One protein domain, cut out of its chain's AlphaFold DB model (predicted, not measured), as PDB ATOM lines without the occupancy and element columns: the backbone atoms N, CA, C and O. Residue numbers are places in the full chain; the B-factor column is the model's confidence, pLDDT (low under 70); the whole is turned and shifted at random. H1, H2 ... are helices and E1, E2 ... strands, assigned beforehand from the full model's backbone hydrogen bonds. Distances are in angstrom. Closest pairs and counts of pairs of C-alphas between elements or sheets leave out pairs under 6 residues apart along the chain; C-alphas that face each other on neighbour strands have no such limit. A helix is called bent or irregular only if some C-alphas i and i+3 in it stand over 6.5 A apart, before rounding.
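AT A GLANCE: This is residues 24 to 109 of the 120 residues of an uncharacterized protein of Armatimonadetes bacterium (UniProt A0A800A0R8). A small parallel sheet, order E2 E1 E3, makes the middle, with H1 and H2 side by side over one face and short H3 over the other. The 86 printed residues hold three helices and three strands, H1 E1 H2 E2 H3 E3, class mixed. The whole is compact, radius of gyration of the C-alphas 12.4 A, spans 39 by 26 by 22 A.

HOW THE PARTS SIT: Start at inner strand E1, residues 46 to 50. E2, residues 72 to 75, is its parallel neighbour at 31 degrees; N 48 and O 73, 2.8 A apart, are within hydrogen-bond range. So are N 47 and O 103, 2.8 A, towards E3, residues 103 to 107, parallel at 18 degrees. H1, residues 27 to 40, runs along the strands; its closest C-alphas to E3 are Thr 28 and Asp 107, 5.8 A. On the same face, H2, residues 60 to 69, is irregular, C-alphas 62 and 65 being 7.7 A apart. It lies over E2. On the opposite face is H3, residues 91 to 97.

IN THESE COORDINATES: Find C-alpha 27 at (128.195, 120.423, 182.703); H1 runs 20.0 A. E3 ends at C-alpha 107, (122.045, 118.631, 183.316).

THE WHOLE: The printed part has no cut. The link E2 to H3 is long. Residues 52 to 60, 78 to 88 and 109 are under 70 in pLDDT.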
ATOM      1  N   GLY A  24     128.862 126.899 178.851       73.19
ATOM      2  CA  GLY A  24     130.197 126.483 178.401       73.19
ATOM      3  C   GLY A  24     131.106 125.873 179.479       73.19
ATOM      4  O   GLY A  24     132.208 125.448 179.156       73.19
ATOM      5  N   SER A  25     130.659 125.737 180.733       78.44
ATOM      6  CA  SER A  25     131.470 125.151 181.817       78.44
ATOM      7  C   SER A  25     131.618 123.617 181.767       78.44
ATOM      8  O   SER A  25     132.138 123.023 182.706       78.44
ATOM      9  N   GLY A  26     131.110 122.957 180.719       81.50
ATOM     10  CA  GLY A  26     131.239 121.505 180.529       81.50
ATOM     11  C   GLY A  26     130.273 120.623 181.333       81.50
ATOM     12  O   GLY A  26     130.536 119.432 181.475       81.50
ATOM     13  N   LYS A  27     129.161 121.163 181.853       85.31
ATOM     14  CA  LYS A  27     128.195 120.423 182.703       85.31
ATOM     15  C   LYS A  27     127.701 119.126 182.070       85.31
ATOM     16  O   LYS A  27     127.806 118.079 182.699       85.31
ATOM     17  N   THR A  28     127.261 119.191 180.818       84.31
ATOM     18  CA  THR A  28     126.793 118.036 180.047       84.31
ATOM     19  C   THR A  28     127.847 116.933 179.979       84.31
ATOM     20  O   THR A  28     127.563 115.769 180.251       84.31
ATOM     21  N   GLU A  29     129.094 117.294 179.671       87.50
ATOM     22  CA  GLU A  29     130.201 116.343 179.538       87.50
ATOM     23  C   GLU A  29     130.564 115.717 180.892       87.50
ATOM     24  O   GLU A  29     130.802 114.511 180.983       87.50
ATOM     25  N   VAL A  30     130.535 116.501 181.973       87.81
ATOM     26  CA  VAL A  30     130.724 115.979 183.334       87.81
ATOM     27  C   VAL A  30     129.578 115.035 183.714       87.81
ATOM     28  O   VAL A  30     129.842 113.940 184.211       87.81
ATOM     29  N   ALA A  31     128.324 115.400 183.435       88.19
ATOM     30  CA  ALA A  31     127.153 114.577 183.734       88.19
ATOM     31  C   ALA A  31     127.191 113.225 183.003       88.19
ATOM     32  O   ALA A  31     126.897 112.187 183.607       88.19
ATOM     33  N   ILE A  32     127.603 113.227 181.732       90.25
ATOM     34  CA  ILE A  32     127.786 112.021 180.920       90.25
ATOM     35  C   ILE A  32     128.921 111.156 181.473       90.25
ATOM     36  O   ILE A  32     128.715 109.970 181.739       90.25
ATOM     37  N   ASN A  33     130.107 111.729 181.689       91.19
ATOM     38  CA  ASN A  33     131.265 110.968 182.160       91.19
ATOM     39  C   ASN A  33     131.029 110.360 183.542       91.19
ATOM     40  O   ASN A  33     131.412 109.218 183.803       91.19
ATOM     41  N   PHE A  34     130.325 111.084 184.405       90.38
ATOM     42  CA  PHE A  34     129.923 110.588 185.707       90.38
ATOM     43  C   PHE A  34     128.941 109.414 185.604       90.38
ATOM     44  O   PHE A  34     129.117 108.398 186.279       90.38
ATOM     45  N   ALA A  35     127.930 109.514 184.734       91.00
ATOM     46  CA  ALA A  35     126.984 108.429 184.490       91.00
ATOM     47  C   ALA A  35     127.686 107.170 183.949       91.00
ATOM     48  O   ALA A  35     127.426 106.059 184.419       91.00
ATOM     49  N   LEU A  36     128.628 107.340 183.017       92.44
ATOM     50  CA  LEU A  36     129.441 106.251 182.473       92.44
ATOM     51  C   LEU A  36     130.322 105.598 183.543       92.44
ATOM     52  O   LEU A  36     130.366 104.369 183.631       92.44
ATOM     53  N   ALA A  37     130.990 106.393 184.380       91.50
ATOM     54  CA  ALA A  37     131.786 105.884 185.493       91.50
ATOM     55  C   ALA A  37     130.919 105.083 186.478       91.50
ATOM     56  O   ALA A  37     131.267 103.959 186.834       91.50
ATOM     57  N   ALA A  38     129.740 105.599 186.835       89.62
ATOM     58  CA  ALA A  38     128.801 104.895 187.703       89.62
ATOM     59  C   ALA A  38     128.341 103.555 187.101       89.62
ATOM     60  O   ALA A  38     128.302 102.548 187.808       89.62
ATOM     61  N   ARG A  39     128.050 103.497 185.793       91.25
ATOM     62  CA  ARG A  39     127.732 102.223 185.120       91.25
ATOM     63  C   ARG A  39     128.877 101.225 185.170       91.25
ATOM     64  O   ARG A  39     128.619 100.047 185.416       91.25
ATOM     65  N   ARG A  40     130.116 101.675 184.939       91.62
ATOM     66  CA  ARG A  40     131.320 100.825 184.994       91.62
ATOM     67  C   ARG A  40     131.528 100.222 186.383       91.62
ATOM     68  O   ARG A  40     131.895  99.061 186.488       91.62
ATOM     69  N   GLU A  41     131.184 100.970 187.425       89.31
ATOM     70  CA  GLU A  41     131.213 100.536 188.831       89.31
ATOM     71  C   GLU A  41     130.006  99.660 189.233       89.31
ATOM     72  O   GLU A  41     129.841  99.301 190.398       89.31
ATOM     73  N   GLY A  42     129.141  99.301 188.280       89.88
ATOM     74  CA  GLY A  42     128.013  98.399 188.504       89.88
ATOM     75  C   GLY A  42     126.744  99.070 189.031       89.88
ATOM     76  O   GLY A  42     125.789  98.364 189.353       89.88
ATOM     77  N   VAL A  43     126.682 100.405 189.086       89.75
ATOM     78  CA  VAL A  43     125.459 101.126 189.471       89.75
ATOM     79  C   VAL A  43     124.382 100.897 188.423       89.75
ATOM     80  O   VAL A  43     124.597 101.098 187.225       89.75
ATOM     81  N   ARG A  44     123.200 100.471 188.869       89.94
ATOM     82  CA  ARG A  44     122.035 100.248 188.014       89.94
ATOM     83  C   ARG A  44     120.764 100.591 188.798       89.94
ATOM     84  O   ARG A  44     120.693 100.223 189.967       89.94
ATOM     85  N   PRO A  45     119.770 101.241 188.170       91.69
ATOM     86  CA  PRO A  45     119.831 101.931 186.873       91.69
ATOM     87  C   PRO A  45     120.716 103.200 186.911       91.69
ATOM     88  O   PRO A  45     121.047 103.697 187.984       91.69
ATOM     89  N   VAL A  46     121.122 103.723 185.744       92.88
ATOM     90  CA  VAL A  46     121.718 105.072 185.637       92.88
ATOM     91  C   VAL A  46     120.999 105.838 184.546       92.88
ATOM     92  O   VAL A  46     120.818 105.309 183.448       92.88
ATOM     93  N   ARG A  47     120.613 107.067 184.873       93.38
ATOM     94  CA  ARG A  47     119.832 107.959 184.025       93.38
ATOM     95  C   ARG A  47     120.508 109.314 183.919       93.38
ATOM     96  O   ARG A  47     121.108 109.763 184.893       93.38
ATOM     97  N   ILE A  48     120.355 109.963 182.777       91.62
ATOM     98  CA  ILE A  48     120.682 111.370 182.562       91.62
ATOM     99  C   ILE A  48     119.383 112.081 182.204       91.62
ATOM    100  O   ILE A  48     118.717 111.688 181.249       91.62
ATOM    101  N   VAL A  49     119.021 113.109 182.962       89.38
ATOM    102  CA  VAL A  49     117.891 113.990 182.660       89.38
ATOM    103  C   VAL A  49     118.442 115.287 182.082       89.38
ATOM    104  O   VAL A  49     119.179 116.006 182.754       89.38
ATOM    105  N   ASP A  50     118.087 115.568 180.835       82.06
ATOM    106  CA  ASP A  50     118.460 116.789 180.119       82.06
ATOM    107  C   ASP A  50     117.373 117.857 180.320       82.06
ATOM    108  O   ASP A  50     116.261 117.722 179.795       82.06
ATOM    109  N   LEU A  51     117.684 118.881 181.122       74.88
ATOM    110  CA  LEU A  51     116.819 120.031 181.411       74.88
ATOM    111  C   LEU A  51     117.393 121.341 180.839       74.88
ATOM    112  O   LEU A  51     116.944 122.421 181.229       74.88
ATOM    113  N   ASP A  52     118.386 121.289 179.944       68.19
ATOM    114  CA  ASP A  52     118.874 122.493 179.271       68.19
ATOM    115  C   ASP A  52     117.869 122.936 178.193       68.19
ATOM    116  O   ASP A  52     117.838 122.432 177.070       68.19
ATOM    117  N   PHE A  53     117.003 123.884 178.556       60.59
ATOM    118  CA  PHE A  53     116.044 124.509 177.637       60.59
ATOM    119  C   PHE A  53     116.662 125.640 176.799       60.59
ATOM    120  O   PHE A  53     116.009 126.146 175.889       60.59
ATOM    121  N   VAL A  54     117.889 126.067 177.113       54.34
ATOM    122  CA  VAL A  54     118.530 127.247 176.518       54.34
ATOM    123  C   VAL A  54     119.409 126.854 175.336       54.34
ATOM    124  O   VAL A  54     119.446 127.580 174.342       54.34
ATOM    125  N   ASN A  55     120.111 125.720 175.416       53.47
ATOM    126  CA  ASN A  55     121.111 125.364 174.419       53.47
ATOM    127  C   ASN A  55     120.761 124.082 173.643       53.47
ATOM    128  O   ASN A  55     121.011 122.982 174.127       53.47
ATOM    129  N   PRO A  56     120.257 124.189 172.399       50.91
ATOM    130  CA  PRO A  56     119.927 123.022 171.583       50.91
ATOM    131  C   PRO A  56     121.154 122.294 171.006       50.91
ATOM    132  O   PRO A  56     120.971 121.290 170.323       50.91
ATOM    133  N   TYR A  57     122.378 122.796 171.226       46.78
ATOM    134  CA  TYR A  57     123.593 122.320 170.550       46.78
ATOM    135  C   TYR A  57     124.478 121.382 171.384       46.78
ATOM    136  O   TYR A  57     125.349 120.726 170.824       46.78
ATOM    137  N   PHE A  58     124.294 121.312 172.706       54.88
ATOM    138  CA  PHE A  58     125.111 120.469 173.593       54.88
ATOM    139  C   PHE A  58     124.223 119.606 174.490       54.88
ATOM    140  O   PHE A  58     124.327 119.647 175.709       54.88
ATOM    141  N   CYS A  59     123.333 118.820 173.887       63.53
ATOM    142  CA  CYS A  59     122.422 117.961 174.639       63.53
ATOM    143  C   CYS A  59     122.939 116.520 174.691       63.53
ATOM    144  O   CYS A  59     123.226 115.908 173.659       63.53
ATOM    145  N   ALA A  60     122.908 115.908 175.881       63.50
ATOM    146  CA  ALA A  60     123.097 114.459 176.052       63.50
ATOM    147  C   ALA A  60     122.172 113.626 175.137       63.50
ATOM    148  O   ALA A  60     122.485 112.488 174.787       63.50
ATOM    149  N   ARG A  61     121.059 114.228 174.696       71.31
ATOM    150  CA  ARG A  61     120.135 113.728 173.675       71.31
ATOM    151  C   ARG A  61     120.814 113.245 172.393       71.31
ATOM    152  O   ARG A  61     120.418 112.202 171.881       71.31
ATOM    153  N   GLU A  62     121.821 113.951 171.881       77.44
ATOM    154  CA  GLU A  62     122.514 113.544 170.647       77.44
ATOM    155  C   GLU A  62     123.228 112.200 170.817       77.44
ATOM    156  O   GLU A  62     123.283 111.387 169.897       77.44
ATOM    157  N   ARG A  63     123.690 111.924 172.039       84.00
ATOM    158  CA  ARG A  63     124.369 110.682 172.411       84.00
ATOM    159  C   ARG A  63     123.425 109.640 173.011       84.00
ATOM    160  O   ARG A  63     123.893 108.597 173.454       84.00
ATOM    161  N   ALA A  64     122.104 109.854 173.015       87.50
ATOM    162  CA  ALA A  64     121.149 108.960 173.680       87.50
ATOM    163  C   ALA A  64     121.241 107.505 173.193       87.50
ATOM    164  O   ALA A  64     121.189 106.579 173.999       87.50
ATOM    165  N   LYS A  65     121.439 107.293 171.886       87.50
ATOM    166  CA  LYS A  65     121.607 105.948 171.314       87.50
ATOM    167  C   LYS A  65     122.893 105.272 171.799       87.50
ATOM    168  O   LYS A  65     122.870 104.100 172.164       87.50
ATOM    169  N   GLU A  66     124.003 106.005 171.806       90.25
ATOM    170  CA  GLU A  66     125.315 105.506 172.242       90.25
ATOM    171  C   GLU A  66     125.323 105.208 173.744       90.25
ATOM    172  O   GLU A  66     125.778 104.151 174.178       90.25
ATOM    173  N   LEU A  67     124.745 106.112 174.534       92.25
ATOM    174  CA  LEU A  67     124.581 105.973 175.977       92.25
ATOM    175  C   LEU A  67     123.657 104.798 176.320       92.25
ATOM    176  O   LEU A  67     123.997 103.978 177.177       92.25
ATOM    177  N   GLY A  68     122.556 104.639 175.584       93.56
ATOM    178  CA  GLY A  68     121.645 103.504 175.722       93.56
ATOM    179  C   GLY A  68     122.330 102.162 175.462       93.56
ATOM    180  O   GLY A  68     122.123 101.212 176.219       93.56
ATOM    181  N   ALA A  69     123.219 102.090 174.464       94.25
ATOM    182  CA  ALA A  69     123.973 100.875 174.142       94.25
ATOM    183  C   ALA A  69     124.904 100.413 175.280       94.25
ATOM    184  O   ALA A  69     125.183  99.221 175.402       94.25
ATOM    185  N   VAL A  70     125.342 101.329 176.150       94.56
ATOM    186  CA  VAL A  70     126.150 101.020 177.347       94.56
ATOM    187  C   VAL A  70     125.325 101.007 178.644       94.56
ATOM    188  O   VAL A  70     125.866 100.920 179.751       94.56
ATOM    189  N   GLY A  71     123.995 101.043 178.525       94.00
ATOM    190  CA  GLY A  71     123.052 100.938 179.636       94.00
ATOM    191  C   GLY A  71     122.838 102.231 180.428       94.00
ATOM    192  O   GLY A  71     122.393 102.158 181.573       94.00
ATOM    193  N   VAL A  72     123.163 103.392 179.859       94.69
ATOM    194  CA  VAL A  72     122.791 104.705 180.398       94.69
ATOM    195  C   VAL A  72     121.522 105.183 179.697       94.69
ATOM    196  O   VAL A  72     121.498 105.354 178.483       94.69
ATOM    197  N   GLU A  73     120.465 105.410 180.464       94.12
ATOM    198  CA  GLU A  73     119.198 105.930 179.947       94.12
ATOM    199  C   GLU A  73     119.256 107.460 179.850       94.12
ATOM    200  O   GLU A  73     119.656 108.121 180.807       94.12
ATOM    201  N   VAL A  74     118.864 108.037 178.714       90.81
ATOM    202  CA  VAL A  74     118.773 109.495 178.542       90.81
ATOM    203  C   VAL A  74     117.309 109.895 178.445       90.81
ATOM    204  O   VAL A  74     116.621 109.514 177.500       90.81
ATOM    205  N   ILE A  75     116.853 110.696 179.404       89.06
ATOM    206  CA  ILE A  75     115.501 111.244 179.478       89.06
ATOM    207  C   ILE A  75     115.585 112.713 179.068       89.06
ATOM    208  O   ILE A  75     116.213 113.529 179.741       89.06
ATOM    209  N   SER A  76     114.960 113.060 177.946       82.94
ATOM    210  CA  SER A  76     115.005 114.415 177.387       82.94
ATOM    211  C   SER A  76     113.654 114.813 176.798       82.94
ATOM    212  O   SER A  76     112.808 113.963 176.514       82.94
ATOM    213  N   ALA A  77     113.419 116.119 176.657       72.69
ATOM    214  CA  ALA A  77     112.162 116.613 176.114       72.69
ATOM    215  C   ALA A  77     112.030 116.210 174.629       72.69
ATOM    216  O   ALA A  77     113.034 116.212 173.909       72.69
ATOM    217  N   PRO A  78     110.814 115.924 174.126       66.56
ATOM    218  CA  PRO A  78     110.606 115.592 172.720       66.56
ATOM    219  C   PRO A  78     111.192 116.656 171.783       66.56
ATOM    220  O   PRO A  78     111.039 117.863 172.006       66.56
ATOM    221  N   TRP A  79     111.856 116.206 170.715       53.53
ATOM    222  CA  TRP A  79     112.387 117.084 169.669       53.53
ATOM    223  C   TRP A  79     111.259 117.970 169.105       53.53
ATOM    224  O   TRP A  79     110.156 117.491 168.849       53.53
ATOM    225  N   GLY A  80     111.499 119.278 168.971       52.09
ATOM    226  CA  GLY A  80     110.511 120.243 168.462       52.09
ATOM    227  C   GLY A  80     109.559 120.876 169.491       52.09
ATOM    228  O   GLY A  80     108.948 121.890 169.169       52.09
ATOM    229  N   ARG A  81     109.466 120.372 170.735       51.00
ATOM    230  CA  ARG A  81     108.703 121.033 171.827       51.00
ATOM    231  C   ARG A  81     109.546 121.930 172.739       51.00
ATOM    232  O   ARG A  81     108.983 122.695 173.507       51.00
ATOM    233  N   ALA A  82     110.871 121.896 172.605       51.50
ATOM    234  CA  ALA A  82     111.801 122.742 173.364       51.50
ATOM    235  C   ALA A  82     111.825 124.224 172.918       51.50
ATOM    236  O   ALA A  82     112.644 124.991 173.399       51.50
ATOM    237  N   ARG A  83     110.955 124.624 171.976       47.91
ATOM    238  CA  ARG A  83     110.844 125.999 171.451       47.91
ATOM    239  C   ARG A  83     109.730 126.833 172.097       47.91
ATOM    240  O   ARG A  83     109.521 127.961 171.673       47.91
ATOM    241  N   GLY A  84     108.976 126.273 173.043       49.22
ATOM    242  CA  GLY A  84     107.944 127.016 173.768       49.22
ATOM    243  C   GLY A  84     108.529 127.748 174.972       49.22
ATOM    244  O   GLY A  84     109.427 127.220 175.620       49.22
ATOM    245  N   ASP A  85     107.969 128.909 175.311       49.41
ATOM    246  CA  ASP A  85     108.389 129.779 176.428       49.41
ATOM    247  C   ASP A  85     108.296 129.125 177.828       49.41
ATOM    248  O   ASP A  85     108.618 129.749 178.837       49.41
ATOM    249  N   ALA A  86     107.850 127.866 177.910       52.69
ATOM    250  CA  ALA A  86     107.712 127.099 179.138       52.69
ATOM    251  C   ALA A  86     108.625 125.857 179.130       52.69
ATOM    252  O   ALA A  86     108.629 125.107 178.147       52.69
ATOM    253  N   PRO A  87     109.345 125.575 180.234       58.28
ATOM    254  CA  PRO A  87     110.127 124.352 180.369       58.28
ATOM    255  C   PRO A  87     109.212 123.125 180.255       58.28
ATOM    256  O   PRO A  87     108.294 122.927 181.053       58.28
ATOM    257  N   VAL A  88     109.451 122.283 179.249       69.12
ATOM    258  CA  VAL A  88     108.698 121.037 179.058       69.12
ATOM    259  C   VAL A  88     109.248 119.977 180.006       69.12
ATOM    260  O   VAL A  88     110.216 119.291 179.687       69.12
ATOM    261  N   LEU A  89     108.608 119.827 181.165       76.69
ATOM    262  CA  LEU A  89     108.847 118.712 182.080       76.69
ATOM    263  C   LEU A  89     107.891 117.565 181.751       76.69
ATOM    264  O   LEU A  89     106.684 117.659 181.972       76.69
ATOM    265  N   THR A  90     108.423 116.469 181.215       83.12
ATOM    266  CA  THR A  90     107.617 115.268 180.972       83.12
ATOM    267  C   THR A  90     107.394 114.494 182.279       83.12
ATOM    268  O   THR A  90     108.210 114.587 183.203       83.12
ATOM    269  N   PRO A  91     106.330 113.675 182.386       86.00
ATOM    270  CA  PRO A  91     106.134 112.797 183.544       86.00
ATOM    271  C   PRO A  91     107.333 111.885 183.830       86.00
ATOM    272  O   PRO A  91     107.616 111.586 184.985       86.00
ATOM    273  N   GLU A  92     108.062 111.481 182.789       86.94
ATOM    274  CA  GLU A  92     109.270 110.661 182.884       86.94
ATOM    275  C   GLU A  92     110.432 111.413 183.545       86.94
ATOM    276  O   GLU A  92     111.067 110.885 184.459       86.94
ATOM    277  N   MET A  93     110.646 112.683 183.178       87.06
ATOM    278  CA  MET A  93     111.609 113.558 183.856       87.06
ATOM    279  C   MET A  93     111.249 113.719 185.328       87.06
ATOM    280  O   MET A  93     112.089 113.522 186.202       87.06
ATOM    281  N   VAL A  94     109.981 114.024 185.618       86.88
ATOM    282  CA  VAL A  94     109.497 114.173 186.996       86.88
ATOM    283  C   VAL A  94     109.674 112.870 187.781       86.88
ATOM    284  O   VAL A  94     110.073 112.902 188.943       86.88
ATOM    285  N   GLY A  95     109.420 111.718 187.157       88.50
ATOM    286  CA  GLY A  95     109.643 110.402 187.750       88.50
ATOM    287  C   GLY A  95     111.110 110.162 188.108       88.50
ATOM    288  O   GLY A  95     111.404 109.765 189.233       88.50
ATOM    289  N   ALA A  96     112.034 110.472 187.197       87.00
ATOM    290  CA  ALA A  96     113.469 110.345 187.443       87.00
ATOM    291  C   ALA A  96     113.965 111.302 188.545       87.00
ATOM    292  O   ALA A  96     114.768 110.911 189.394       87.00
ATOM    293  N   LEU A  97     113.436 112.530 188.585       85.94
ATOM    294  CA  LEU A  97     113.775 113.548 189.588       85.94
ATOM    295  C   LEU A  97     113.206 113.252 190.983       85.94
ATOM    296  O   LEU A  97     113.792 113.672 191.978       85.94
ATOM    297  N   LYS A  98     112.107 112.495 191.093       87.19
ATOM    298  CA  LYS A  98     111.606 111.988 192.387       87.19
ATOM    299  C   LYS A  98     112.563 110.987 193.044       87.19
ATOM    300  O   LYS A  98     112.405 110.668 194.222       87.19
ATOM    301  N   GLY A  99     113.573 110.531 192.304       76.44
ATOM    302  CA  GLY A  99     114.573 109.592 192.777       76.44
ATOM    303  C   GLY A  99     114.047 108.159 192.852       76.44
ATOM    304  O   GLY A  99     112.866 107.867 192.683       76.44
ATOM    305  N   GLY A 100     114.965 107.232 193.091       81.56
ATOM    306  CA  GLY A 100     114.705 105.798 193.066       81.56
ATOM    307  C   GLY A 100     116.013 105.032 193.187       81.56
ATOM    308  O   GLY A 100     117.037 105.626 193.525       81.56
ATOM    309  N   GLU A 101     115.984 103.731 192.916       85.12
ATOM    310  CA  GLU A 101     117.213 102.939 192.867       85.12
ATOM    311  C   GLU A 101     118.185 103.489 191.818       85.12
ATOM    312  O   GLU A 101     117.777 103.964 190.751       85.12
ATOM    313  N   GLY A 102     119.478 103.391 192.122       88.75
ATOM    314  CA  GLY A 102     120.546 103.789 191.220       88.75
ATOM    315  C   GLY A 102     120.819 105.293 191.221       88.75
ATOM    316  O   GLY A 102     120.741 105.970 192.249       88.75
ATOM    317  N   LEU A 103     121.213 105.809 190.059       91.38
ATOM    318  CA  LEU A 103     121.685 107.182 189.895       91.38
ATOM    319  C   LEU A 103     120.903 107.905 188.801       91.38
ATOM    320  O   LEU A 103     120.750 107.394 187.698       91.38
ATOM    321  N   THR A 104     120.499 109.135 189.088       92.25
ATOM    322  CA  THR A 104     120.008 110.078 188.083       92.25
ATOM    323  C   THR A 104     120.923 111.294 188.089       92.25
ATOM    324  O   THR A 104     121.003 111.977 189.107       92.25
ATOM    325  N   THR A 105     121.639 111.559 187.000       89.56
ATOM    326  CA  THR A 105     122.329 112.837 186.801       89.56
ATOM    327  C   THR A 105     121.402 113.801 186.074       89.56
ATOM    328  O   THR A 105     120.567 113.385 185.274       89.56
ATOM    329  N   VAL A 106     121.506 115.085 186.385       87.50
ATOM    330  CA  VAL A 106     120.651 116.129 185.820       87.50
ATOM    331  C   VAL A 106     121.543 117.231 185.275       87.50
ATOM    332  O   VAL A 106     122.358 117.787 186.016       87.50
ATOM    333  N   ASP A 107     121.380 117.523 183.990       78.00
ATOM    334  CA  ASP A 107     122.045 118.631 183.316       78.00
ATOM    335  C   ASP A 107     121.108 119.841 183.316       78.00
ATOM    336  O   ASP A 107     120.081 119.845 182.633       78.00
ATOM    337  N   LEU A 108     121.419 120.836 184.151       72.12
ATOM    338  CA  LEU A 108     120.723 122.118 184.131       72.12
ATOM    339  C   LEU A 108     121.456 123.057 183.188       72.12
ATOM    340  O   LEU A 108     122.648 123.313 183.368       72.12
ATOM    341  N   GLY A 109     120.725 123.621 182.232       62.00
ATOM    342  CA  GLY A 109     121.281 124.579 181.290       62.00
ATOM    343  C   GLY A 109     121.996 125.751 181.951       62.00
ATOM    344  O   GLY A 109     121.605 126.257 183.004       62.00
TER     345      GLY A 109